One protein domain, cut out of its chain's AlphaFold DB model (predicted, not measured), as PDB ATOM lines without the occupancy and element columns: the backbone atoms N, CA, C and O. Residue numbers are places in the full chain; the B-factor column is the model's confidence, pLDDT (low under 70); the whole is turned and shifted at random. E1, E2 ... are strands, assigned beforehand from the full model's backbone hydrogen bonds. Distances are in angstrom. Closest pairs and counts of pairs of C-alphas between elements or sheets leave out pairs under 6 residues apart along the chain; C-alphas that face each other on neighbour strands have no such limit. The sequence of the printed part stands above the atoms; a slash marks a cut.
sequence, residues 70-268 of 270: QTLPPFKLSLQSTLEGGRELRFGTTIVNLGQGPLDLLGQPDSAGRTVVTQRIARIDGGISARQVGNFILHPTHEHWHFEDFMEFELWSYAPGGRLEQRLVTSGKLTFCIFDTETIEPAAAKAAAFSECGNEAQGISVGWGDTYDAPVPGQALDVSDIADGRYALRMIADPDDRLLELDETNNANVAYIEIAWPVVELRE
ATOM      1  N   GLN A  70     145.227 202.613 218.504       98.25
ATOM      2  CA  GLN A  70     144.334 201.494 218.256       98.25
ATOM      3  C   GLN A  70     143.080 201.998 217.565       98.25
ATOM      4  O   GLN A  70     142.465 202.982 217.980       98.25
ATOM      5  N   THR A  71     142.663 201.296 216.516       97.75
ATOM      6  CA  THR A  71     141.372 201.574 215.890       97.75
ATOM      7  C   THR A  71     140.269 200.848 216.660       97.75
ATOM      8  O   THR A  71     140.371 199.654 216.955       97.75
ATOM      9  N   LEU A  72     139.188 201.552 216.995       97.69
ATOM     10  CA  LEU A  72     138.014 200.952 217.635       97.69
ATOM     11  C   LEU A  72     137.037 200.377 216.594       97.69
ATOM     12  O   LEU A  72     137.114 200.725 215.413       97.69
ATOM     13  N   PRO A  73     136.099 199.495 217.000       97.44
ATOM     14  CA  PRO A  73     135.049 199.020 216.106       97.44
ATOM     15  C   PRO A  73     134.256 200.172 215.466       97.44
ATOM     16  O   PRO A  73     134.014 201.189 216.122       97.44
ATOM     17  N   PRO A  74     133.793 200.008 214.215       97.75
ATOM     18  CA  PRO A  74     133.057 201.052 213.528       97.75
ATOM     19  C   PRO A  74     131.670 201.213 214.144       97.75
ATOM     20  O   PRO A  74     131.069 200.258 214.645       97.75
ATOM     21  N   PHE A  75     131.113 202.413 214.034       97.75
ATOM     22  CA  PHE A  75     129.775 202.722 214.534       97.75
ATOM     23  C   PHE A  75     128.919 203.414 213.467       97.75
ATOM     24  O   PHE A  75     129.421 203.862 212.442       97.75
ATOM     25  N   LYS A  76     127.596 203.472 213.685       97.38
ATOM     26  CA  LYS A  76     126.626 204.125 212.775       97.38
ATOM     27  C   LYS A  76     126.788 203.719 211.296       97.38
ATOM     28  O   LYS A  76     126.763 204.563 210.401       97.38
ATOM     29  N   LEU A  77     126.942 202.418 211.048       98.12
ATOM     30  CA  LEU A  77     127.040 201.892 209.690       98.12
ATOM     31  C   LEU A  77     125.751 202.196 208.913       98.12
ATOM     32  O   LEU A  77     124.647 202.041 209.437       98.12
ATOM     33  N   SER A  78     125.885 202.616 207.658       97.88
ATOM     34  CA  SER A  78     124.752 202.818 206.753       97.88
ATOM     35  C   SER A  78     125.152 202.585 205.302       97.88
ATOM     36  O   SER A  78     126.298 202.821 204.923       97.88
ATOM     37  N   LEU A  79     124.200 202.137 204.485       97.94
ATOM     38  CA  LEU A  79     124.347 202.083 203.034       97.94
ATOM     39  C   LEU A  79     123.544 203.218 202.408       97.94
ATOM     40  O   LEU A  79     122.383 203.435 202.766       97.94
ATOM     41  N   GLN A  80     124.159 203.944 201.480       96.31
ATOM     42  CA  GLN A  80     123.548 205.105 200.839       96.31
ATOM     43  C   GLN A  80     123.756 205.059 199.329       96.31
ATOM     44  O   GLN A  80     124.742 204.514 198.833       96.31
ATOM     45  N   SER A  81     122.792 205.596 198.581       96.00
ATOM     46  CA  SER A  81     122.964 205.826 197.147       96.00
ATOM     47  C   SER A  81     123.767 207.096 196.927       96.00
ATOM     48  O   SER A  81     123.468 208.126 197.531       96.00
ATOM     49  N   THR A  82     124.736 207.045 196.019       92.38
ATOM     50  CA  THR A  82     125.448 208.247 195.585       92.38
ATOM     51  C   THR A  82     124.620 209.005 194.545       92.38
ATOM     52  O   THR A  82     123.725 208.446 193.901       92.38
ATOM     53  N   LEU A  83     124.926 210.290 194.343       89.06
ATOM     54  CA  LEU A  83     124.262 211.117 193.321       89.06
ATOM     55  C   LEU A  83     124.461 210.576 191.895       89.06
ATOM     56  O   LEU A  83     123.640 210.827 191.016       89.06
ATOM     57  N   GLU A  84     125.535 209.819 191.679       90.94
ATOM     58  CA  GLU A  84     125.907 209.220 190.394       90.94
ATOM     59  C   GLU A  84     125.259 207.841 190.175       90.94
ATOM     60  O   GLU A  84     125.474 207.208 189.144       90.94
ATOM     61  N   GLY A  85     124.430 207.380 191.119       90.25
ATOM     62  CA  GLY A  85     123.739 206.090 191.049       90.25
ATOM     63  C   GLY A  85     124.549 204.903 191.579       90.25
ATOM     64  O   GLY A  85     124.120 203.764 191.405       90.25
ATOM     65  N   GLY A  86     125.689 205.160 192.226       94.88
ATOM     66  CA  GLY A  86     126.486 204.163 192.941       94.88
ATOM     67  C   GLY A  86     125.971 203.888 194.356       94.88
ATOM     68  O   GLY A  86     124.928 204.402 194.780       94.88
ATOM     69  N   ARG A  87     126.715 203.067 195.100       97.12
ATOM     70  CA  ARG A  87     126.427 202.702 196.492       97.12
ATOM     71  C   ARG A  87     127.654 202.941 197.358       97.12
ATOM     72  O   ARG A  87     128.742 202.511 197.003       97.12
ATOM     73  N   GLU A  88     127.461 203.546 198.518       97.25
ATOM     74  CA  GLU A  88     128.519 203.722 199.511       97.25
ATOM     75  C   GLU A  88     128.138 203.076 200.844       97.25
ATOM     76  O   GLU A  88     126.987 203.149 201.285       97.25
ATOM     77  N   LEU A  89     129.119 202.442 201.481       98.31
ATOM     78  CA  LEU A  89     129.070 202.024 202.875       98.31
ATOM     79  C   LEU A  89     129.718 203.126 203.709       98.31
ATOM     80  O   LEU A  89     130.924 203.324 203.605       98.31
ATOM     81  N   ARG A  90     128.932 203.817 204.536       98.00
ATOM     82  CA  ARG A  90     129.416 204.841 205.472       98.00
ATOM     83  C   ARG A  90     129.449 204.309 206.893       98.00
ATOM     84  O   ARG A  90     128.599 203.497 207.264       98.00
ATOM     85  N   PHE A  91     130.385 204.796 207.691       98.25
ATOM     86  CA  PHE A  91     130.570 204.397 209.084       98.25
ATOM     87  C   PHE A  91     131.391 205.453 209.817       98.25
ATOM     88  O   PHE A  91     132.146 206.182 209.193       98.25
ATOM     89  N   GLY A  92     131.213 205.554 211.129       97.94
ATOM     90  CA  GLY A  92     132.088 206.346 211.980       97.94
ATOM     91  C   GLY A  92     133.291 205.533 212.444       97.94
ATOM     92  O   GLY A  92     133.207 204.305 212.573       97.94
ATOM     93  N   THR A  93     134.393 206.228 212.701       97.75
ATOM     94  CA  THR A  93     135.676 205.659 213.122       97.75
ATOM     95  C   THR A  93     136.243 206.411 214.314       97.75
ATOM     96  O   THR A  93     136.030 207.614 214.453       97.75
ATOM     97  N   THR A  94     136.966 205.687 215.167       98.31
ATOM     98  CA  THR A  94     137.708 206.252 216.296       98.31
ATOM     99  C   THR A  94     139.093 205.629 216.341       98.31
ATOM    100  O   THR A  94     139.209 204.400 216.356       98.31
ATOM    101  N   ILE A  95     140.123 206.470 216.397       98.38
ATOM    102  CA  ILE A  95     141.503 206.079 216.688       98.38
ATOM    103  C   ILE A  95     141.805 206.550 218.107       98.38
ATOM    104  O   ILE A  95     141.666 207.732 218.399       98.38
ATOM    105  N   VAL A  96     142.188 205.645 219.003       98.56
ATOM    106  CA  VAL A  96     142.510 205.962 220.400       98.56
ATOM    107  C   VAL A  96     144.006 205.838 220.641       98.56
ATOM    108  O   VAL A  96     144.625 204.908 220.138       98.56
ATOM    109  N   ASN A  97     144.586 206.735 221.441       98.69
ATOM    110  CA  ASN A  97     145.952 206.574 221.934       98.69
ATOM    111  C   ASN A  97     145.954 205.962 223.343       98.69
ATOM    112  O   ASN A  97     145.631 206.638 224.324       98.69
ATOM    113  N   LEU A  98     146.372 204.702 223.461       97.88
ATOM    114  CA  LEU A  98     146.512 203.974 224.731       97.88
ATOM    115  C   LEU A  98     147.968 203.859 225.205       97.88
ATOM    116  O   LEU A  98     148.280 203.096 226.121       97.88
ATOM    117  N   GLY A  99     148.856 204.648 224.600       96.88
ATOM    118  CA  GLY A  99     150.285 204.579 224.837       96.88
ATOM    119  C   GLY A  99     150.746 205.233 226.134       96.88
ATOM    120  O   GLY A  99     149.980 205.675 226.990       96.88
ATOM    121  N   GLN A 100     152.066 205.313 226.280       96.81
ATOM    122  CA  GLN A 100     152.713 205.913 227.449       96.81
ATOM    123  C   GLN A 100     152.881 207.432 227.318       96.81
ATOM    124  O   GLN A 100     153.063 208.121 228.327       96.81
ATOM    125  N   GLY A 101     152.817 207.957 226.095       97.62
ATOM    126  CA  GLY A 101     152.859 209.384 225.796       97.62
ATOM    127  C   GLY A 101     151.944 209.759 224.628       97.62
ATOM    128  O   GLY A 101     151.328 208.889 224.010       97.62
ATOM    129  N   PRO A 102     151.783 211.066 224.363       98.44
ATOM    130  CA  PRO A 102     150.920 211.535 223.289       98.44
ATOM    131  C   PRO A 102     151.489 211.153 221.919       98.44
ATOM    132  O   PRO A 102     152.706 211.068 221.740       98.44
ATOM    133  N   LEU A 103     150.609 211.035 220.928       98.62
ATOM    134  CA  LEU A 103     151.008 211.266 219.549       98.62
ATOM    135  C   LEU A 103     151.219 212.779 219.408       98.62
ATOM    136  O   LEU A 103     150.248 213.522 219.442       98.62
ATOM    137  N   ASP A 104     152.468 213.238 219.325       98.31
ATOM    138  CA  ASP A 104     152.832 214.661 219.215       98.31
ATOM    139  C   ASP A 104     153.474 214.919 217.849       98.31
ATOM    140  O   ASP A 104     154.629 214.550 217.605       98.31
ATOM    141  N   LEU A 105     152.699 215.522 216.945       98.56
ATOM    142  CA  LEU A 105     153.102 215.838 215.580       98.56
ATOM    143  C   LEU A 105     153.325 217.340 215.444       98.56
ATOM    144  O   LEU A 105     152.381 218.125 215.475       98.56
ATOM    145  N   LEU A 106     154.581 217.737 215.248       98.12
ATOM    146  CA  LEU A 106     154.970 219.126 215.037       98.12
ATOM    147  C   LEU A 106     155.132 219.401 213.541       98.12
ATOM    148  O   LEU A 106     155.951 218.763 212.877       98.12
ATOM    149  N   GLY A 107     154.385 220.370 213.025       97.56
ATOM    150  CA  GLY A 107     154.483 220.821 211.644       97.56
ATOM    151  C   GLY A 107     155.423 222.015 211.492       97.56
ATOM    152  O   GLY A 107     155.396 222.964 212.275       97.56
ATOM    153  N   GLN A 108     156.266 221.979 210.461       97.12
ATOM    154  CA  GLN A 108     157.169 223.068 210.114       97.12
ATOM    155  C   GLN A 108     157.116 223.350 208.606       97.12
ATOM    156  O   GLN A 108     157.479 222.481 207.808       97.12
ATOM    157  N   PRO A 109     156.696 224.556 208.185       94.38
ATOM    158  CA  PRO A 109     156.733 224.945 206.781       94.38
ATOM    159  C   PRO A 109     158.158 224.916 206.219       94.38
ATOM    160  O   PRO A 109     159.086 225.460 206.822       94.38
ATOM    161  N   ASP A 110     158.328 224.315 205.047       90.25
ATOM    162  CA  ASP A 110     159.571 224.329 204.287       90.25
ATOM    163  C   ASP A 110     159.570 225.423 203.207       90.25
ATOM    164  O   ASP A 110     158.564 226.080 202.921       90.25
ATOM    165  N   SER A 111     160.722 225.631 202.567       87.88
ATOM    166  CA  SER A 111     160.877 226.638 201.509       87.88
ATOM    167  C   SER A 111     160.075 226.343 200.235       87.88
ATOM    168  O   SER A 111     159.990 227.207 199.367       87.88
ATOM    169  N   ALA A 112     159.532 225.131 200.092       85.25
ATOM    170  CA  ALA A 112     158.685 224.727 198.974       85.25
ATOM    171  C   ALA A 112     157.185 224.902 199.284       85.25
ATOM    172  O   ALA A 112     156.354 224.600 198.430       85.25
ATOM    173  N   GLY A 113     156.838 225.405 200.474       81.88
ATOM    174  CA  GLY A 113     155.456 225.616 200.901       81.88
ATOM    175  C   GLY A 113     154.765 224.353 201.420       81.88
ATOM    176  O   GLY A 113     153.546 224.364 201.574       81.88
ATOM    177  N   ARG A 114     155.510 223.274 201.688       88.38
ATOM    178  CA  ARG A 114     154.989 222.076 202.364       88.38
ATOM    179  C   ARG A 114     155.126 222.251 203.866       88.38
ATOM    180  O   ARG A 114     156.120 222.808 204.319       88.38
ATOM    181  N   THR A 115     154.194 221.720 204.647       96.75
ATOM    182  CA  THR A 115     154.360 221.653 206.103       96.75
ATOM    183  C   THR A 115     154.914 220.285 206.470       96.75
ATOM    184  O   THR A 115     154.160 219.326 206.554       96.75
ATOM    185  N   VAL A 116     156.226 220.174 206.675       97.69
ATOM    186  CA  VAL A 116     156.881 218.908 207.034       97.69
ATOM    187  C   VAL A 116     156.569 218.558 208.486       97.69
ATOM    188  O   VAL A 116     156.687 219.410 209.364       97.69
ATOM    189  N   VAL A 117     156.202 217.306 208.750       98.31
ATOM    190  CA  VAL A 117     155.793 216.840 210.079       98.31
ATOM    191  C   VAL A 117     156.891 216.020 210.732       98.31
ATOM    192  O   VAL A 117     157.420 215.068 210.152       98.31
ATOM    193  N   THR A 118     157.195 216.385 211.972       98.44
ATOM    194  CA  THR A 118     158.100 215.674 212.868       98.44
ATOM    195  C   THR A 118     157.312 215.112 214.043       98.44
ATOM    196  O   THR A 118     156.725 215.871 214.810       98.44
ATOM    197  N   GLN A 119     157.340 213.796 214.219       98.56
ATOM    198  CA  GLN A 119     156.860 213.156 215.438       98.56
ATOM    199  C   GLN A 119     157.882 213.391 216.552       98.56
ATOM    200  O   GLN A 119     159.075 213.120 216.368       98.56
ATOM    201  N   ARG A 120     157.423 213.880 217.705       98.38
ATOM    202  CA  ARG A 120     158.229 214.027 218.922       98.38
ATOM    203  C   ARG A 120     157.783 213.007 219.955       98.38
ATOM    204  O   ARG A 120     156.597 212.836 220.196       98.38
ATOM    205  N   ILE A 121     158.743 212.351 220.592       98.25
ATOM    206  CA  ILE A 121     158.483 211.347 221.622       98.25
ATOM    207  C   ILE A 121     159.361 211.656 222.825       98.25
ATOM    208  O   ILE A 121     160.592 211.669 222.733       98.25
ATOM    209  N   ALA A 122     158.721 211.920 223.961       97.69
ATOM    210  CA  ALA A 122     159.421 212.142 225.217       97.69
ATOM    211  C   ALA A 122     160.127 210.862 225.679       97.69
ATOM    212  O   ALA A 122     159.671 209.745 225.437       97.69
ATOM    213  N   ARG A 123     161.247 211.030 226.375       96.81
ATOM    214  CA  ARG A 123     162.010 209.944 226.984       96.81
ATOM    215  C   ARG A 123     161.877 209.983 228.501       96.81
ATOM    216  O   ARG A 123     161.749 211.054 229.092       96.81
ATOM    217  N   ILE A 124     161.993 208.825 229.145       95.38
ATOM    218  CA  ILE A 124     161.986 208.701 230.614       95.38
ATOM    219  C   ILE A 124     163.161 209.471 231.252       95.38
ATOM    220  O   ILE A 124     163.048 209.964 232.371       95.38
ATOM    221  N   ASP A 125     164.275 209.621 230.529       94.62
ATOM    222  CA  ASP A 125     165.451 210.399 230.949       94.62
ATOM    223  C   ASP A 125     165.284 211.929 230.800       94.62
ATOM    224  O   ASP A 125     166.195 212.685 231.142       94.62
ATOM    225  N   GLY A 126     164.123 212.393 230.322       94.06
ATOM    226  CA  GLY A 126     163.805 213.805 230.103       94.06
ATOM    227  C   GLY A 126     164.194 214.347 228.724       94.06
ATOM    228  O   GLY A 126     163.934 215.517 228.444       94.06
ATOM    229  N   GLY A 127     164.801 213.533 227.854       96.62
ATOM    230  CA  GLY A 127     165.086 213.895 226.467       96.62
ATOM    231  C   GLY A 127     163.863 213.824 225.544       96.62
ATOM    232  O   GLY A 127     162.789 213.357 225.920       96.62
ATOM    233  N   ILE A 128     164.050 214.256 224.296       97.19
ATOM    234  CA  ILE A 128     163.064 214.118 223.215       97.19
ATOM    235  C   ILE A 128     163.733 213.387 222.052       97.19
ATOM    236  O   ILE A 128     164.796 213.794 221.586       97.19
ATOM    237  N   SER A 129     163.104 212.309 221.590       96.38
ATOM    238  CA  SER A 129     163.375 211.716 220.283       96.38
ATOM    239  C   SER A 129     162.495 212.399 219.242       96.38
ATOM    240  O   SER A 129     161.329 212.675 219.515       96.38
ATOM    241  N   ALA A 130     163.037 212.683 218.063       96.94
ATOM    242  CA  ALA A 130     162.306 213.346 216.994       96.94
ATOM    243  C   ALA A 130     162.612 212.684 215.650       96.94
ATOM    244  O   ALA A 130     163.772 212.388 215.354       96.94
ATOM    245  N   ARG A 131     161.579 212.465 214.833       96.19
ATOM    246  CA  ARG A 131     161.710 211.882 213.490       96.19
ATOM    247  C   ARG A 131     160.716 212.510 212.526       96.19
ATOM    248  O   ARG A 131     159.584 212.785 212.904       96.19
ATOM    249  N   GLN A 132     161.130 212.730 211.283       97.38
ATOM    250  CA  GLN A 132     160.223 213.184 210.231       97.38
ATOM    251  C   GLN A 132     159.319 212.024 209.797       97.38
ATOM    252  O   GLN A 132     159.825 210.929 209.550       97.38
ATOM    253  N   VAL A 133     158.008 212.261 209.710       97.00
ATOM    254  CA  VAL A 133     157.001 211.202 209.484       97.00
ATOM    255  C   VAL A 133     156.023 211.487 208.345       97.00
ATOM    256  O   VAL A 133     155.331 210.581 207.898       97.00
ATOM    257  N   GLY A 134     155.976 212.713 207.824       95.69
ATOM    258  CA  GLY A 134     155.066 213.048 206.727       95.69
ATOM    259  C   GLY A 134     154.940 214.546 206.515       95.69
ATOM    260  O   GLY A 134     155.882 215.293 206.798       95.69
ATOM    261  N   ASN A 135     153.775 214.981 206.038       96.56
ATOM    262  CA  ASN A 135     153.431 216.392 205.906       96.56
ATOM    263  C   ASN A 135     152.011 216.656 206.415       96.56
ATOM    264  O   ASN A 135     151.164 215.761 206.429       96.56
ATOM    265  N   PHE A 136     151.755 217.910 206.781       96.88
ATOM    266  CA  PHE A 136     150.408 218.444 206.849       96.88
ATOM    267  C   PHE A 136     150.045 219.091 205.512       96.88
ATOM    268  O   PHE A 136     150.834 219.858 204.946       96.88
ATOM    269  N   ILE A 137     148.826 218.836 205.044       94.00
ATOM    270  CA  ILE A 137     148.237 219.452 203.852       94.00
ATOM    271  C   ILE A 137     146.930 220.156 204.197       94.00
ATOM    272  O   ILE A 137     146.185 219.710 205.064       94.00
ATOM    273  N   LEU A 138     146.631 221.258 203.512       91.75
ATOM    274  CA  LEU A 138     145.337 221.918 203.651       91.75
ATOM    275  C   LEU A 138     144.274 221.098 202.910       91.75
ATOM    276  O   LEU A 138     144.359 220.940 201.691       91.75
ATOM    277  N   HIS A 139     143.274 220.595 203.631       85.75
ATOM    278  CA  HIS A 139     142.231 219.770 203.040       85.75
ATOM    279  C   HIS A 139     141.135 220.644 202.404       85.75
ATOM    280  O   HIS A 139     140.434 221.367 203.118       85.75
ATOM    281  N   PRO A 140     140.930 220.586 201.074       82.75
ATOM    282  CA  PRO A 140     140.091 221.550 200.359       82.75
ATOM    283  C   PRO A 140     138.604 221.458 200.719       82.75
ATOM    284  O   PRO A 140     137.890 222.446 200.602       82.75
ATOM    285  N   THR A 141     138.128 220.289 201.154       83.81
ATOM    286  CA  THR A 141     136.717 220.079 201.517       83.81
ATOM    287  C   THR A 141     136.426 220.416 202.978       83.81
ATOM    288  O   THR A 141     135.281 220.704 203.309       83.81
ATOM    289  N   HIS A 142     137.433 220.358 203.857       83.44
ATOM    290  CA  HIS A 142     137.245 220.563 205.302       83.44
ATOM    291  C   HIS A 142     137.797 221.903 205.804       83.44
ATOM    292  O   HIS A 142     137.537 222.283 206.942       83.44
ATOM    293  N   GLU A 143     138.542 222.616 204.954       89.06
ATOM    294  CA  GLU A 143     139.095 223.949 205.220       89.06
ATOM    295  C   GLU A 143     140.026 224.010 206.449       89.06
ATOM    296  O   GLU A 143     140.196 225.060 207.063       89.06
ATOM    297  N   HIS A 144     140.682 222.893 206.782       92.75
ATOM    298  CA  HIS A 144     141.702 222.798 207.831       92.75
ATOM    299  C   HIS A 144     142.815 221.810 207.449       92.75
ATOM    300  O   HIS A 144     142.763 221.168 206.396       92.75
ATOM    301  N   TRP A 145     143.868 221.734 208.265       96.00
ATOM    302  CA  TRP A 145     145.058 220.944 207.947       96.00
ATOM    303  C   TRP A 145     144.897 219.484 208.355       96.00
ATOM    304  O   TRP A 145     144.414 219.194 209.446       96.00
ATOM    305  N   HIS A 146     145.337 218.575 207.494       96.69
ATOM    306  CA  HIS A 146     145.351 217.136 207.730       96.69
ATOM    307  C   HIS A 146     146.778 216.594 207.695       96.69
ATOM    308  O   HIS A 146     147.574 217.045 206.873       96.69
ATOM    309  N   PHE A 147     147.066 215.572 208.496       96.81
ATOM    310  CA  PHE A 147     148.186 214.660 208.286       96.81
ATOM    311  C   PHE A 147     147.899 213.717 207.117       96.81
ATOM    312  O   PHE A 147     146.803 213.165 207.000       96.81
ATOM    313  N   GLU A 148     148.877 213.560 206.228       94.62
ATOM    314  CA  GLU A 148     148.761 212.681 205.066       94.62
ATOM    315  C   GLU A 148     148.837 211.195 205.441       94.62
ATOM    316  O   GLU A 148     149.576 210.815 206.343       94.62
ATOM    317  N   ASP A 149     148.133 210.352 204.678       93.81
ATOM    318  CA  ASP A 149     148.207 208.886 204.743       93.81
ATOM    319  C   ASP A 149     147.970 208.257 206.133       93.81
ATOM    320  O   ASP A 149     148.567 207.235 206.463       93.81
ATOM    321  N   PHE A 150     147.099 208.850 206.950       96.62
ATOM    322  CA  PHE A 150     146.884 208.432 208.337       96.62
ATOM    323  C   PHE A 150     145.990 207.197 208.493       96.62
ATOM    324  O   PHE A 150     146.139 206.456 209.459       96.62
ATOM    325  N   MET A 151     145.046 206.985 207.573       96.62
ATOM    326  CA  MET A 151     144.012 205.959 207.723       96.62
ATOM    327  C   MET A 151     143.749 205.236 206.403       96.62
ATOM    328  O   MET A 151     143.703 205.869 205.350       96.62
ATOM    329  N   GLU A 152     143.513 203.927 206.435       98.12
ATOM    330  CA  GLU A 152     143.005 203.167 205.286       98.12
ATOM    331  C   GLU A 152     141.819 202.289 205.703       98.12
ATOM    332  O   GLU A 152     141.840 201.624 206.744       98.12
ATOM    333  N   PHE A 153     140.774 202.284 204.876       98.50
ATOM    334  CA  PHE A 153     139.624 201.402 205.014       98.50
ATOM    335  C   PHE A 153     139.640 200.352 203.916       98.50
ATOM    336  O   PHE A 153     139.874 200.652 202.744       98.50
ATOM    337  N   GLU A 154     139.327 199.119 204.281       98.62
ATOM    338  CA  GLU A 154     139.318 197.993 203.362       98.62
ATOM    339  C   GLU A 154     138.079 197.125 203.585       98.62
ATOM    340  O   GLU A 154     137.685 196.849 204.718       98.62
ATOM    341  N   LEU A 155     137.502 196.624 202.494       98.75
ATOM    342  CA  LEU A 155     136.489 195.575 202.544       98.75
ATOM    343  C   LEU A 155     137.089 194.268 202.039       98.75
ATOM    344  O   LEU A 155     137.648 194.228 200.942       98.75
ATOM    345  N   TRP A 156     136.938 193.197 202.808       98.81
ATOM    346  CA  TRP A 156     137.525 191.892 202.526       98.81
ATOM    347  C   TRP A 156     136.476 190.783 202.474       98.81
ATOM    348  O   TRP A 156     135.508 190.771 203.240       98.81
ATOM    349  N   SER A 157     136.712 189.797 201.609       98.38
ATOM    350  CA  SER A 157     136.177 188.453 201.819       98.38
ATOM    351  C   SER A 157     136.981 187.731 202.904       98.38
ATOM    352  O   SER A 157     138.139 188.067 203.176       98.38
ATOM    353  N   TYR A 158     136.380 186.717 203.523       97.69
ATOM    354  CA  TYR A 158     137.039 185.932 204.559       97.69
ATOM    355  C   TYR A 158     136.637 184.453 204.496       97.69
ATOM    356  O   TYR A 158     135.522 184.100 204.105       97.69
ATOM    357  N   ALA A 159     137.562 183.584 204.892       95.19
ATOM    358  CA  ALA A 159     137.352 182.147 205.024       95.19
ATOM    359  C   ALA A 159     136.710 181.795 206.377       95.19
ATOM    360  O   ALA A 159     136.755 182.601 207.312       95.19
ATOM    361  N   PRO A 160     136.185 180.563 206.546       90.69
ATOM    362  CA  PRO A 160     135.748 180.073 207.852       90.69
ATOM    363  C   PRO A 160     136.796 180.341 208.941       90.69
ATOM    364  O   PRO A 160     137.984 180.077 208.750       90.69
ATOM    365  N   GLY A 161     136.354 180.881 210.077       89.94
ATOM    366  CA  GLY A 161     137.242 181.293 211.168       89.94
ATOM    367  C   GLY A 161     137.819 182.707 211.037       89.94
ATOM    368  O   GLY A 161     138.617 183.096 211.881       89.94
ATOM    369  N   GLY A 162     137.416 183.485 210.025       93.75
ATOM    370  CA  GLY A 162     137.702 184.924 209.942       93.75
ATOM    371  C   GLY A 162     139.040 185.295 209.316       93.75
ATOM    372  O   GLY A 162     139.442 186.454 209.348       93.75
ATOM    373  N   ARG A 163     139.737 184.330 208.709       95.25
ATOM    374  CA  ARG A 163     140.960 184.618 207.955       95.25
ATOM    375  C   ARG A 163     140.602 185.427 206.709       95.25
ATOM    376  O   ARG A 163     139.897 184.914 205.842       95.25
ATOM    377  N   LEU A 164     141.105 186.657 206.619       97.12
ATOM    378  CA  LEU A 164     140.945 187.507 205.437       97.12
ATOM    379  C   LEU A 164     141.534 186.810 204.200       97.12
ATOM    380  O   LEU A 164     142.594 186.184 204.288       97.12
ATOM    381  N   GLU A 165     140.838 186.885 203.063       97.06
ATOM    382  CA  GLU A 165     141.273 186.237 201.816       97.06
ATOM    383  C   GLU A 165     141.543 187.241 200.702       97.06
ATOM    384  O   GLU A 165     142.689 187.404 200.288       97.06
ATOM    385  N   GLN A 166     140.508 187.924 200.213       97.75
ATOM    386  CA  GLN A 166     140.637 188.863 199.106       97.75
ATOM    387  C   GLN A 166     140.160 190.250 199.521       97.75
ATOM    388  O   GLN A 166     139.021 190.412 199.958       97.75
ATOM    389  N   ARG A 167     141.006 191.260 199.301       98.31
ATOM    390  CA  ARG A 167     140.601 192.663 199.385       98.31
ATOM    391  C   ARG A 167     139.723 192.999 198.186       98.31
ATOM    392  O   ARG A 167     140.164 192.893 197.042       98.31
ATOM    393  N   LEU A 168     138.481 193.368 198.461       98.44
ATOM    394  CA  LEU A 168     137.459 193.689 197.468       98.44
ATOM    395  C   LEU A 168     137.416 195.190 197.177       98.44
ATOM    396  O   LEU A 168     137.261 195.579 196.025       98.44
ATOM    397  N   VAL A 169     137.578 196.015 198.214       98.12
ATOM    398  CA  VAL A 169     137.542 197.482 198.133       98.12
ATOM    399  C   VAL A 169     138.636 198.063 199.029       98.12
ATOM    400  O   VAL A 169     138.937 197.492 200.077       98.12
ATOM    401  N   THR A 170     139.209 199.196 198.628       97.56
ATOM    402  CA  THR A 170     140.020 200.073 199.486       97.56
ATOM    403  C   THR A 170     139.566 201.521 199.293       97.56
ATOM    404  O   THR A 170     139.208 201.905 198.177       97.56
ATOM    405  N   SER A 171     139.590 202.325 200.357       96.19
ATOM    406  CA  SER A 171     139.435 203.784 200.271       96.19
ATOM    407  C   SER A 171     140.651 204.469 199.636       96.19
ATOM    408  O   SER A 171     140.602 205.656 199.325       96.19
ATOM    409  N   GLY A 172     141.763 203.741 199.486       94.19
ATOM    410  CA  GLY A 172     143.087 204.340 199.450       94.19
ATOM    411  C   GLY A 172     143.441 204.957 200.804       94.19
ATOM    412  O   GLY A 172     142.673 204.896 201.768       94.19
ATOM    413  N   LYS A 173     144.616 205.575 200.865       89.56
ATOM    414  CA  LYS A 173     145.087 206.252 202.070       89.56
ATOM    415  C   LYS A 173     144.396 207.600 202.216       89.56
ATOM    416  O   LYS A 173     144.367 208.407 201.287       89.56
ATOM    417  N   LEU A 174     143.823 207.812 203.387       93.38
ATOM    418  CA  LEU A 174     143.066 208.995 203.753       93.38
ATOM    419  C   LEU A 174     143.917 209.916 204.620       93.38
ATOM    420  O   LEU A 174     144.799 209.479 205.358       93.38
ATOM    421  N   THR A 175     143.618 211.207 204.541       93.06
ATOM    422  CA  THR A 175     144.265 212.246 205.342       93.06
ATOM    423  C   THR A 175     143.304 212.719 206.421       93.06
ATOM    424  O   THR A 175     142.103 212.825 206.160       93.06
ATOM    425  N   PHE A 176     143.800 212.963 207.632       94.62
ATOM    426  CA  PHE A 176     142.969 213.267 208.805       94.62
ATOM    427  C   PHE A 176     143.505 214.487 209.545       94.62
ATOM    428  O   PHE A 176     144.713 214.687 209.636       94.62
ATOM    429  N   CYS A 177     142.602 215.288 210.094       96.25
ATOM    430  CA  CYS A 177     142.912 216.253 211.141       96.25
ATOM    431  C   CYS A 177     143.010 215.488 212.468       96.25
ATOM    432  O   CYS A 177     142.050 214.832 212.855       96.25
ATOM    433  N   ILE A 178     144.166 215.524 213.126       97.81
ATOM    434  CA  ILE A 178     144.449 214.680 214.293       97.81
ATOM    435  C   ILE A 178     144.348 215.522 215.567       97.81
ATOM    436  O   ILE A 178     145.182 216.398 215.808       97.81
ATOM    437  N   PHE A 179     143.325 215.272 216.380       98.00
ATOM    438  CA  PHE A 179     143.063 216.039 217.599       98.00
ATOM    439  C   PHE A 179     142.257 215.239 218.631       98.00
ATOM    440  O   PHE A 179     141.676 214.199 218.337       98.00
ATOM    441  N   ASP A 180     142.213 215.747 219.859       98.44
ATOM    442  CA  ASP A 180     141.473 215.170 220.975       98.44
ATOM    443  C   ASP A 180     139.967 215.469 220.826       98.44
ATOM    444  O   ASP A 180     139.507 216.569 221.153       98.44
ATOM    445  N   THR A 181     139.171 214.499 220.358       97.25
ATOM    446  CA  THR A 181     137.709 214.660 220.228       97.25
ATOM    447  C   THR A 181     136.974 214.279 221.507       97.25
ATOM    448  O   THR A 181     136.090 215.004 221.970       97.25
ATOM    449  N   GLU A 182     137.331 213.137 222.092       96.62
ATOM    450  CA  GLU A 182     136.669 212.584 223.267       96.62
ATOM    451  C   GLU A 182     137.612 211.739 224.125       96.62
ATOM    452  O   GLU A 182     138.608 211.185 223.662       96.62
ATOM    453  N   THR A 183     137.295 211.630 225.413       97.50
ATOM    454  CA  THR A 183     138.043 210.768 226.327       97.50
ATOM    455  C   THR A 183     137.503 209.339 226.257       97.50
ATOM    456  O   THR A 183     136.358 209.102 226.638       97.50
ATOM    457  N   ILE A 184     138.339 208.389 225.832       97.62
ATOM    458  CA  ILE A 184     137.980 206.966 225.699       97.62
ATOM    459  C   ILE A 184     138.328 206.182 226.968       97.62
ATOM    460  O   ILE A 184     137.532 205.363 227.421       97.62
ATOM    461  N   GLU A 185     139.468 206.491 227.598       94.75
ATOM    462  CA  GLU A 185     139.934 205.853 228.839       94.75
ATOM    463  C   GLU A 185     140.077 206.874 229.985       94.75
ATOM    464  O   GLU A 185     141.194 207.238 230.372       94.75
ATOM    465  N   PRO A 186     138.967 207.356 230.588       93.81
ATOM    466  CA  PRO A 186     138.996 208.459 231.555       93.81
ATOM    467  C   PRO A 186     139.884 208.225 232.779       93.81
ATOM    468  O   PRO A 186     140.402 209.178 233.355       93.81
ATOM    469  N   ALA A 187     140.060 206.968 233.195       94.19
ATOM    470  CA  ALA A 187     140.883 206.625 234.353       94.19
ATOM    471  C   ALA A 187     142.391 206.768 234.082       94.19
ATOM    472  O   ALA A 187     143.158 207.021 235.012       94.19
ATOM    473  N   ALA A 188     142.813 206.602 232.826       90.75
ATOM    474  CA  ALA A 188     144.205 206.707 232.393       90.75
ATOM    475  C   ALA A 188     144.505 208.027 231.662       90.75
ATOM    476  O   ALA A 188     145.677 208.375 231.483       90.75
ATOM    477  N   ALA A 189     143.460 208.764 231.271       94.44
ATOM    478  CA  ALA A 189     143.563 209.937 230.425       94.44
ATOM    479  C   ALA A 189     144.454 211.031 231.022       94.44
ATOM    480  O   ALA A 189     144.357 211.406 232.197       94.44
ATOM    481  N   LYS A 190     145.322 211.577 230.175       96.50
ATOM    482  CA  LYS A 190     146.029 212.830 230.452       96.50
ATOM    483  C   LYS A 190     145.153 214.010 230.036       96.50
ATOM    484  O   LYS A 190     144.096 213.838 229.431       96.50
ATOM    485  N   ALA A 191     145.566 215.218 230.410       96.81
ATOM    486  CA  ALA A 191     144.889 216.419 229.932       96.81
ATOM    487  C   ALA A 191     144.956 216.466 228.399       96.81
ATOM    488  O   ALA A 191     146.021 216.190 227.848       96.81
ATOM    489  N   ALA A 192     143.843 216.825 227.751       96.50
ATOM    490  CA  ALA A 192     143.846 217.116 226.323       96.50
ATOM    491  C   ALA A 192     144.871 218.215 226.020       96.50
ATOM    492  O   ALA A 192     144.973 219.205 226.756       96.50
ATOM    493  N   ALA A 193     145.614 218.023 224.942       96.88
ATOM    494  CA  ALA A 193     146.666 218.919 224.486       96.88
ATOM    495  C   ALA A 193     146.447 219.382 223.040       96.88
ATOM    496  O   ALA A 193     147.045 220.381 222.638       96.88
ATOM    497  N   PHE A 194     145.580 218.707 222.281       97.44
ATOM    498  CA  PHE A 194     145.363 218.956 220.860       97.44
ATOM    499  C   PHE A 194     143.879 219.224 220.614       97.44
ATOM    500  O   PHE A 194     143.082 218.301 220.554       97.44
ATOM    501  N   SER A 195     143.476 220.490 220.507       93.44
ATOM    502  CA  SER A 195     142.055 220.868 220.379       93.44
ATOM    503  C   SER A 195     141.669 221.415 219.005       93.44
ATOM    504  O   SER A 195     140.522 221.802 218.796       93.44
ATOM    505  N   GLU A 196     142.630 221.531 218.094       92.00
ATOM    506  CA  GLU A 196     142.442 222.132 216.779       92.00
ATOM    507  C   GLU A 196     143.413 221.539 215.758       92.00
ATOM    508  O   GLU A 196     144.423 220.938 216.117       92.00
ATOM    509  N   CYS A 197     143.112 221.757 214.479       91.94
ATOM    510  CA  CYS A 197     143.879 221.218 213.361       91.94
ATOM    511  C   CYS A 197     144.539 222.326 212.543       91.94
ATOM    512  O   CYS A 197     144.169 222.627 211.401       91.94
ATOM    513  N   GLY A 198     145.535 222.945 213.175       93.50
ATOM    514  CA  GLY A 198     146.482 223.840 212.524       93.50
ATOM    515  C   GLY A 198     147.603 223.080 211.814       93.50
ATOM    516  O   GLY A 198     147.671 221.852 211.830       93.50
ATOM    517  N   ASN A 199     148.514 223.824 211.194       93.25
ATOM    518  CA  ASN A 199     149.729 223.280 210.586       93.25
ATOM    519  C   ASN A 199     150.945 223.315 211.522       93.25
ATOM    520  O   ASN A 199     152.040 222.959 211.101       93.25
ATOM    521  N   GLU A 200     150.775 223.773 212.761       96.12
ATOM    522  CA  GLU A 200     151.859 223.903 213.737       96.12
ATOM    523  C   GLU A 200     151.968 222.659 214.620       96.12
ATOM    524  O   GLU A 200     153.066 222.144 214.825       96.12
ATOM    525  N   ALA A 201     150.839 222.146 215.111       97.00
ATOM    526  CA  ALA A 201     150.786 220.945 215.931       97.00
ATOM    527  C   ALA A 201     149.450 220.214 215.766       97.00
ATOM    528  O   ALA A 201     148.404 220.855 215.666       97.00
ATOM    529  N   GLN A 202     149.503 218.884 215.765       98.50
ATOM    530  CA  GLN A 202     148.358 217.972 215.817       98.50
ATOM    531  C   GLN A 202     148.743 216.743 216.648       98.50
ATOM    532  O   GLN A 202     149.933 216.499 216.878       98.50
ATOM    533  N   GLY A 203     147.769 215.969 217.117       98.38
ATOM    534  CA  GLY A 203     148.075 214.841 217.984       98.38
ATOM    535  C   GLY A 203     146.891 214.228 218.708       98.38
ATOM    536  O   GLY A 203     145.774 214.724 218.629       98.38
ATOM    537  N   ILE A 204     147.169 213.147 219.437       98.75
ATOM    538  CA  ILE A 204     146.194 212.458 220.289       98.75
ATOM    539  C   ILE A 204     146.830 212.242 221.658       98.75
ATOM    540  O   ILE A 204     147.868 211.583 221.805       98.75
ATOM    541  N   SER A 205     146.211 212.813 222.679       98.75
ATOM    542  CA  SER A 205     146.610 212.689 224.074       98.75
ATOM    543  C   SER A 205     146.371 211.269 224.588       98.75
ATOM    544  O   SER A 205     145.464 210.565 224.153       98.75
ATOM    545  N   VAL A 206     147.168 210.829 225.564       98.69
ATOM    546  CA  VAL A 206     146.987 209.503 226.184       98.69
ATOM    547  C   VAL A 206     145.583 209.390 226.781       98.69
ATOM    548  O   VAL A 206     145.185 210.246 227.576       98.69
ATOM    549  N   GLY A 207     144.864 208.326 226.424       98.38
ATOM    550  CA  GLY A 207     143.487 208.026 226.825       98.38
ATOM    551  C   GLY A 207     142.405 208.776 226.041       98.38
ATOM    552  O   GLY A 207     141.221 208.622 226.356       98.38
ATOM    553  N   TRP A 208     142.788 209.578 225.046       98.69
ATOM    554  CA  TRP A 208     141.870 210.276 224.147       98.69
ATOM    555  C   TRP A 208     141.730 209.543 222.820       98.69
ATOM    556  O   TRP A 208     142.624 208.808 222.396       98.69
ATOM    557  N   GLY A 209     140.572 209.740 222.201       98.25
ATOM    558  CA  GLY A 209     140.286 209.336 220.839       98.25
ATOM    559  C   GLY A 209     140.222 210.537 219.906       98.25
ATOM    560  O   GLY A 209     139.920 211.652 220.334       98.25
ATOM    561  N   ASP A 210     140.479 210.261 218.636       98.25
ATOM    562  CA  ASP A 210     140.118 211.088 217.497       98.25
ATOM    563  C   ASP A 210     138.989 210.380 216.738       98.25
ATOM    564  O   ASP A 210     139.153 209.255 216.253       98.25
ATOM    565  N   THR A 211     137.813 211.008 216.702       97.69
ATOM    566  CA  THR A 211     136.550 210.385 216.284       97.69
ATOM    567  C   THR A 211     135.926 211.148 215.128       97.69
ATOM    568  O   THR A 211     135.594 212.329 215.239       97.69
ATOM    569  N   TYR A 212     135.652 210.422 214.051       96.50
ATOM    570  CA  TYR A 212     135.000 210.919 212.851       96.50
ATOM    571  C   TYR A 212     133.662 210.212 212.647       96.50
ATOM    572  O   TYR A 212     133.595 208.988 212.580       96.50
ATOM    573  N   ASP A 213     132.573 210.976 212.543       96.00
ATOM    574  CA  ASP A 213     131.230 210.415 212.347       96.00
ATOM    575  C   ASP A 213     130.967 210.059 210.870       96.00
ATOM    576  O   ASP A 213     131.536 210.658 209.957       96.00
ATOM    577  N   ALA A 214     130.039 209.134 210.618       93.81
ATOM    578  CA  ALA A 214     129.738 208.607 209.282       93.81
ATOM    579  C   ALA A 214     129.442 209.669 208.193       93.81
ATOM    580  O   ALA A 214     129.790 209.445 207.029       93.81
ATOM    581  N   PRO A 215     128.809 210.826 208.490       92.75
ATOM    582  CA  PRO A 215     128.574 211.859 207.481       92.75
ATOM    583  C   PRO A 215     129.827 212.620 207.030       92.75
ATOM    584  O   PRO A 215     129.752 213.325 206.024       92.75
ATOM    585  N   VAL A 216     130.954 212.521 207.746       91.44
ATOM    586  CA  VAL A 216     132.170 213.256 207.373       91.44
ATOM    587  C   VAL A 216     132.655 212.779 205.991       91.44
ATOM    588  O   VAL A 216     132.649 211.573 205.720       91.44
ATOM    589  N   PRO A 217     133.026 213.683 205.062       89.81
ATOM    590  CA  PRO A 217     133.587 213.273 203.778       89.81
ATOM    591  C   PRO A 217     134.827 212.385 203.961       89.81
ATOM    592  O   PRO A 217     135.670 212.645 204.812       89.81
ATOM    593  N   GLY A 218     134.918 211.310 203.175       89.31
ATOM    594  CA  GLY A 218     135.969 210.292 203.304       89.31
ATOM    595  C   GLY A 218     135.632 209.127 204.244       89.31
ATOM    596  O   GLY A 218     136.231 208.067 204.101       89.31
ATOM    597  N   GLN A 219     134.628 209.253 205.124       95.38
ATOM    598  CA  GLN A 219     134.137 208.163 205.990       95.38
ATOM    599  C   GLN A 219     133.234 207.171 205.230       95.38
ATOM    600  O   GLN A 219     132.070 206.954 205.583       95.38
ATOM    601  N   ALA A 220     133.741 206.627 204.121       96.69
ATOM    602  CA  ALA A 220     132.986 205.734 203.254       96.69
ATOM    603  C   ALA A 220     133.866 204.791 202.415       96.69
ATOM    604  O   ALA A 220     135.017 205.092 202.103       96.69
ATOM    605  N   LEU A 221     133.275 203.673 201.985       98.19
ATOM    606  CA  LEU A 221     133.787 202.788 200.937       98.19
ATOM    607  C   LEU A 221     132.782 202.704 199.784       98.19
ATOM    608  O   LEU A 221     131.586 202.520 200.022       98.19
ATOM    609  N   ASP A 222     133.265 202.784 198.543       97.38
ATOM    610  CA  ASP A 222     132.444 202.501 197.362       97.38
ATOM    611  C   ASP A 222     132.162 200.995 197.279       97.38
ATOM    612  O   ASP A 222     133.065 200.175 197.123       97.38
ATOM    613  N   VAL A 223     130.889 200.630 197.401       98.12
ATOM    614  CA  VAL A 223     130.408 199.244 197.366       98.12
ATOM    615  C   VAL A 223     129.469 199.007 196.180       98.12
ATOM    616  O   VAL A 223     128.652 198.085 196.191       98.12
ATOM    617  N   SER A 224     129.576 199.832 195.135       97.38
ATOM    618  CA  SER A 224     128.731 199.767 193.937       97.38
ATOM    619  C   SER A 224     128.753 198.388 193.278       97.38
ATOM    620  O   SER A 224     127.689 197.881 192.919       97.38
ATOM    621  N   ASP A 225     129.916 197.737 193.238       96.25
ATOM    622  CA  ASP A 225     130.118 196.421 192.614       96.25
ATOM    623  C   ASP A 225     130.100 195.245 193.609       96.25
ATOM    624  O   ASP A 225     130.383 194.101 193.246       96.25
ATOM    625  N   ILE A 226     129.747 195.499 194.872       98.06
ATOM    626  CA  ILE A 226     129.729 194.478 195.925       98.06
ATOM    627  C   ILE A 226     128.334 193.860 196.040       98.06
ATOM    628  O   ILE A 226     127.325 194.557 196.160       98.06
ATOM    629  N   ALA A 227     128.260 192.534 195.964       98.12
ATOM    630  CA  ALA A 227     127.006 191.806 196.133       98.12
ATOM    631  C   ALA A 227     126.517 191.849 197.591       98.12
ATOM    632  O   ALA A 227     127.273 192.156 198.508       98.12
ATOM    633  N   ASP A 228     125.250 191.505 197.809       98.44
ATOM    634  CA  ASP A 228     124.775 191.228 199.162       98.44
ATOM    635  C   ASP A 228     125.506 189.991 199.718       98.44
ATOM    636  O   ASP A 228     125.717 189.002 199.006       98.44
ATOM    637  N   GLY A 229     125.903 190.039 200.987       97.94
ATOM    638  CA  GLY A 229     126.716 188.998 201.605       97.94
ATOM    639  C   GLY A 229     127.414 189.436 202.887       97.94
ATOM    640  O   GLY A 229     127.218 190.547 203.383       97.94
ATOM    641  N   ARG A 230     128.237 188.534 203.433       98.06
ATOM    642  CA  ARG A 230     129.059 188.795 204.620       98.06
ATOM    643  C   ARG A 230     130.479 189.176 204.227       98.06
ATOM    644  O   ARG A 230     131.078 188.538 203.362       98.06
ATOM    645  N   TYR A 231     131.009 190.180 204.912       98.62
ATOM    646  CA  TYR A 231     132.319 190.761 204.650       98.62
ATOM    647  C   TYR A 231     133.028 191.121 205.952       98.62
ATOM    648  O   TYR A 231     132.401 191.266 207.001       98.62
ATOM    649  N   ALA A 232     134.342 191.289 205.865       98.62
ATOM    650  CA  ALA A 232     135.154 191.870 206.919       98.62
ATOM    651  C   ALA A 232     135.511 193.310 206.524       98.62
ATOM    652  O   ALA A 232     136.150 193.536 205.497       98.62
ATOM    653  N   LEU A 233     135.071 194.278 207.321       98.62
ATOM    654  CA  LEU A 233     135.473 195.677 207.239       98.62
ATOM    655  C   LEU A 233     136.711 195.866 208.111       98.62
ATOM    656  O   LEU A 233     136.650 195.665 209.324       98.62
ATOM    657  N   ARG A 234     137.828 196.244 207.494       98.44
ATOM    658  CA  ARG A 234     139.087 196.521 208.178       98.44
ATOM    659  C   ARG A 234     139.383 198.013 208.123       98.44
ATOM    660  O   ARG A 234     139.258 198.627 207.069       98.44
ATOM    661  N   MET A 235     139.776 198.581 209.254       98.06
ATOM    662  CA  MET A 235     140.183 199.980 209.375       98.06
ATOM    663  C   MET A 235     141.553 200.000 210.041       98.06
ATOM    664  O   MET A 235     141.729 199.345 211.067       98.06
ATOM    665  N   ILE A 236     142.511 200.683 209.425       98.19
ATOM    666  CA  ILE A 236     143.928 200.653 209.792       98.19
ATOM    667  C   ILE A 236     144.413 202.085 209.999       98.19
ATOM    668  O   ILE A 236     144.396 202.864 209.043       98.19
ATOM    669  N   ALA A 237     144.829 202.411 211.220       98.00
ATOM    670  CA  ALA A 237     145.595 203.622 211.494       98.00
ATOM    671  C   ALA A 237     147.067 203.396 211.118       98.00
ATOM    672  O   ALA A 237     147.551 202.270 211.204       98.00
ATOM    673  N   ASP A 238     147.741 204.452 210.664       97.00
ATOM    674  CA  ASP A 238     149.131 204.430 210.188       97.00
ATOM    675  C   ASP A 238     149.470 203.216 209.293       97.00
ATOM    676  O   ASP A 238     150.357 202.418 209.595       97.00
ATOM    677  N   PRO A 239     148.768 203.034 208.157       95.94
ATOM    678  CA  PRO A 239     148.897 201.828 207.331       95.94
ATOM    679  C   PRO A 239     150.298 201.612 206.726       95.94
ATOM    680  O   PRO A 239     150.559 200.543 206.171       95.94
ATOM    681  N   ASP A 240     151.177 202.616 206.795       95.06
ATOM    682  CA  ASP A 240     152.553 202.578 206.297       95.06
ATOM    683  C   ASP A 240     153.618 202.460 207.401       95.06
ATOM    684  O   ASP A 240     154.802 202.474 207.052       95.06
ATOM    685  N   ASP A 241     153.231 202.361 208.681       94.56
ATOM    686  CA  ASP A 241     154.164 202.247 209.819       94.56
ATOM    687  C   ASP A 241     155.183 203.417 209.830       94.56
ATOM    688  O   ASP A 241     156.415 203.264 209.827       94.56
ATOM    689  N   ARG A 242     154.663 204.647 209.677       94.94
ATOM    690  CA  ARG A 242     155.465 205.883 209.619       94.94
ATOM    691  C   ARG A 242     155.665 206.487 211.000       94.94
ATOM    692  O   ARG A 242     156.723 207.090 211.250       94.94
ATOM    693  N   LEU A 243     154.650 206.385 211.845       96.88
ATOM    694  CA  LEU A 243     154.646 206.817 213.228       96.88
ATOM    695  C   LEU A 243     155.337 205.740 214.056       96.88
ATOM    696  O   LEU A 243     155.212 204.562 213.791       96.88
ATOM    697  N   LEU A 244     156.153 206.148 215.023       96.38
ATOM    698  CA  LEU A 244     156.716 205.191 215.966       96.38
ATOM    699  C   LEU A 244     155.742 204.993 217.122       96.38
ATOM    700  O   LEU A 244     155.492 205.948 217.868       96.38
ATOM    701  N   GLU A 245     155.287 203.762 217.297       95.69
ATOM    702  CA  GLU A 245     154.309 203.360 218.299       95.69
ATOM    703  C   GLU A 245     154.840 202.228 219.187       95.69
ATOM    704  O   GLU A 245     155.870 201.604 218.916       95.69
ATOM    705  N   LEU A 246     154.172 201.995 220.321       94.75
ATOM    706  CA  LEU A 246     154.533 200.916 221.243       94.75
ATOM    707  C   LEU A 246     154.269 199.526 220.656       94.75
ATOM    708  O   LEU A 246     155.024 198.600 220.976       94.75
ATOM    709  N   ASP A 247     153.223 199.381 219.844       94.19
ATOM    710  CA  ASP A 247     152.797 198.115 219.255       94.19
ATOM    711  C   ASP A 247     152.151 198.312 217.875       94.19
ATOM    712  O   ASP A 247     150.941 198.435 217.755       94.19
ATOM    713  N   GLU A 248     152.954 198.206 216.815       93.38
ATOM    714  CA  GLU A 248     152.492 198.323 215.418       93.38
ATOM    715  C   GLU A 248     151.557 197.179 214.955       93.38
ATOM    716  O   GLU A 248     151.189 197.074 213.782       93.38
ATOM    717  N   THR A 249     151.223 196.226 215.834       94.44
ATOM    718  CA  THR A 249     150.375 195.077 215.485       94.44
ATOM    719  C   THR A 249     148.902 195.287 215.824       94.44
ATOM    720  O   THR A 249     148.071 194.453 215.446       94.44
ATOM    721  N   ASN A 250     148.559 196.392 216.494       96.00
ATOM    722  CA  ASN A 250     147.216 196.660 217.007       96.00
ATOM    723  C   ASN A 250     146.510 197.869 216.345       96.00
ATOM    724  O   ASN A 250     145.348 198.142 216.658       96.00
ATOM    725  N   ASN A 251     147.138 198.514 215.356       97.00
ATOM    726  CA  ASN A 251     146.605 199.704 214.678       97.00
ATOM    727  C   ASN A 251     145.348 199.398 213.845       97.00
ATOM    728  O   ASN A 251     144.619 200.307 213.431       97.00
ATOM    729  N   ALA A 252     145.073 198.115 213.581       97.44
ATOM    730  CA  ALA A 252     143.956 197.664 212.767       97.44
ATOM    731  C   ALA A 252     142.820 197.032 213.585       97.44
ATOM    732  O   ALA A 252     143.031 196.114 214.378       97.44
ATOM    733  N   ASN A 253     141.585 197.424 213.271       97.31
ATOM    734  CA  ASN A 253     140.374 196.737 213.714       97.31
ATOM    735  C   ASN A 253     139.702 196.019 212.543       97.31
ATOM    736  O   ASN A 253     139.670 196.542 211.427       97.31
ATOM    737  N   VAL A 254     139.138 194.838 212.803       97.94
ATOM    738  CA  VAL A 254     138.309 194.097 211.847       97.94
ATOM    739  C   VAL A 254     136.923 193.884 212.445       97.94
ATOM    740  O   VAL A 254     136.772 193.199 213.457       97.94
ATOM    741  N   ALA A 255     135.907 194.420 211.773       97.88
ATOM    742  CA  ALA A 255     134.502 194.200 212.080       97.88
ATOM    743  C   ALA A 255     133.843 193.356 210.989       97.88
ATOM    744  O   ALA A 255     134.065 193.565 209.799       97.88
ATOM    745  N   TYR A 256     132.991 192.418 211.387       98.31
ATOM    746  CA  TYR A 256     132.228 191.611 210.441       98.31
ATOM    747  C   TYR A 256     130.886 192.271 210.178       98.31
ATOM    748  O   TYR A 256     130.189 192.677 211.109       98.31
ATOM    749  N   ILE A 257     130.532 192.383 208.905       98.44
ATOM    750  CA  ILE A 257     129.303 193.033 208.466       98.44
ATOM    751  C   ILE A 257     128.540 192.143 207.500       98.44
ATOM    752  O   ILE A 257     129.120 191.339 206.771       98.44
ATOM    753  N   GLU A 258     127.228 192.320 207.471       98.44
ATOM    754  CA  GLU A 258     126.372 191.784 206.424       98.44
ATOM    755  C   GLU A 258     125.738 192.929 205.647       98.44
ATOM    756  O   GLU A 258     125.087 193.794 206.229       98.44
ATOM    757  N   ILE A 259     125.957 192.926 204.334       98.50
ATOM    758  CA  ILE A 259     125.358 193.852 203.379       98.50
ATOM    759  C   ILE A 259     124.143 193.152 202.774       98.50
ATOM    760  O   ILE A 259     124.277 192.099 202.156       98.50
ATOM    761  N   ALA A 260     122.967 193.743 202.955       97.94
ATOM    762  CA  ALA A 260     121.715 193.326 202.339       97.94
ATOM    763  C   ALA A 260     120.949 194.586 201.933       97.94
ATOM    764  O   ALA A 260     120.200 195.147 202.731       97.94
ATOM    765  N   TRP A 261     121.200 195.089 200.722       95.56
ATOM    766  CA  TRP A 261     120.812 196.450 200.341       95.56
ATOM    767  C   TRP A 261     119.336 196.794 200.655       95.56
ATOM    768  O   TRP A 261     118.437 196.034 200.283       95.56
ATOM    769  N   PRO A 262     119.044 197.967 201.263       95.50
ATOM    770  CA  PRO A 262     119.951 199.045 201.688       95.50
ATOM    771  C   PRO A 262     120.392 198.928 203.161       95.50
ATOM    772  O   PRO A 262     120.710 199.926 203.804       95.50
ATOM    773  N   VAL A 263     120.351 197.732 203.735       97.50
ATOM    774  CA  VAL A 263     120.665 197.481 205.142       97.50
ATOM    775  C   VAL A 263     122.093 196.959 205.277       97.50
ATOM    776  O   VAL A 263     122.550 196.133 204.488       97.50
ATOM    777  N   VAL A 264     122.794 197.444 206.299       98.25
ATOM    778  CA  VAL A 264     124.058 196.878 206.767       98.25
ATOM    779  C   VAL A 264     123.957 196.608 208.260       98.25
ATOM    780  O   VAL A 264     123.475 197.452 209.016       98.25
ATOM    781  N   GLU A 265     124.401 195.431 208.687       97.75
ATOM    782  CA  GLU A 265     124.390 195.027 210.092       97.75
ATOM    783  C   GLU A 265     125.776 194.563 210.528       97.75
ATOM    784  O   GLU A 265     126.431 193.799 209.818       97.75
ATOM    785  N   LEU A 266     126.200 194.988 211.722       97.19
ATOM    786  CA  LEU A 266     127.339 194.381 212.408       97.19
ATOM    787  C   LEU A 266     126.985 192.953 212.819       97.19
ATOM    788  O   LEU A 266     125.874 192.675 213.275       97.19
ATOM    789  N   ARG A 267     127.948 192.051 212.681       96.56
ATOM    790  CA  ARG A 267     127.826 190.645 213.045       96.56
ATOM    791  C   ARG A 267     128.826 190.289 214.135       96.56
ATOM    792  O   ARG A 267     129.960 190.763 214.144       96.56
ATOM    793  N   GLU A 268     128.396 189.423 215.047       90.44
ATOM    794  CA  GLU A 268     129.282 188.838 216.048       90.44
ATOM    795  C   GLU A 268     130.198 187.814 215.373       90.44
ATOM    796  O   GLU A 268     129.811 186.670 215.138       90.44
TER     797      GLU A 268
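This is residues 70 to 268 of the 270 residues of an uncharacterized protein of Dehalococcoidia bacterium (UniProt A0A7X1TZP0). Two strongly twisted sheets stand partly face to face as a flattened sandwich, E1, E2 and E10 over E7, E6, E11, E12 and E13, and their edges come near each other where E1 meets E13 and E10 meets E7. At one end of the longest axis the larger sheet bends away through E6 and E5 into a wing of E5, E4, E3 and E8. The printed part has 199 residues with 13 named strands, E1 to E13 along the chain, and no named helix: the class is all strand. Both sheets are branched and antiparallel. The whole is compact, with a radius of gyration of the C-alphas of 17.7 A and spans of 54 by 37 by 28 A.

E1, residues 75 to 81, and E2, residues 87 to 97, are a hairpin, with N 78 and O 90 within hydrogen-bond range at 2.9 A. E3, residues 103 to 109, E4, 115 to 122, E5, 128 to 139, E6, 144 to 158, and E7, 164 to 176, form a meander of hairpins, each strand the antiparallel neighbour of the one before. Within hydrogen-bond range there are N 106 and O 118 at 2.9 A, N 119 and O 131 at 2.8 A, N 137 and O 146 at 2.8 A, and N 155 and O 169 at 2.9 A. E5 bends by 64 degrees at residue 131, E6 by 63 degrees at 147 and E7 by 78 degrees at 168. E8, residues 201 to 204, is antiparallel to E3, with N 105 and O 202 2.9 A apart. E9, residues 208 to 212, and E10, residues 220 to 222, lie on the other side of E2 from E1, with N 95 and O 210 at 3.0 A and N 89 and O 221 at 2.9 A. E5 and E11, residues 229 to 237, lie on one side of E6 and E7 on the other; N 154 and O 234 are 2.8 A apart. E11, E12, residues 252 to 260, and E13, residues 263 to 267, form a second meander of hairpins, with N 233 and O 255 at 2.8 A and N 258 and O 265 at 2.9 A. Between the sheets, the closest C-alphas of E1 and E13 are Ser 78 and Val 264, 6.0 A, and those of E7 and E10 are Ser 171 and Leu 221, 5.8 A.

E1 begins at C-alpha 75, (129.775, 202.722, 214.534). From first to last C-alpha E2 measures 32.3 A, E5 29.5 A, E6 37.3 A and E7 26.1 A. E13 ends at C-alpha 267, (127.826, 190.645, 213.045).

The C-alphas farthest apart, Gly 85 and Asp 125, are 57.9 A apart. The printed part has no cut. The links E7 to E8, residues 177 to 200, and E11 to E12, residues 238 to 251, are long. The mean pLDDT of the printed part is 95.9, and no printed residue is under 70.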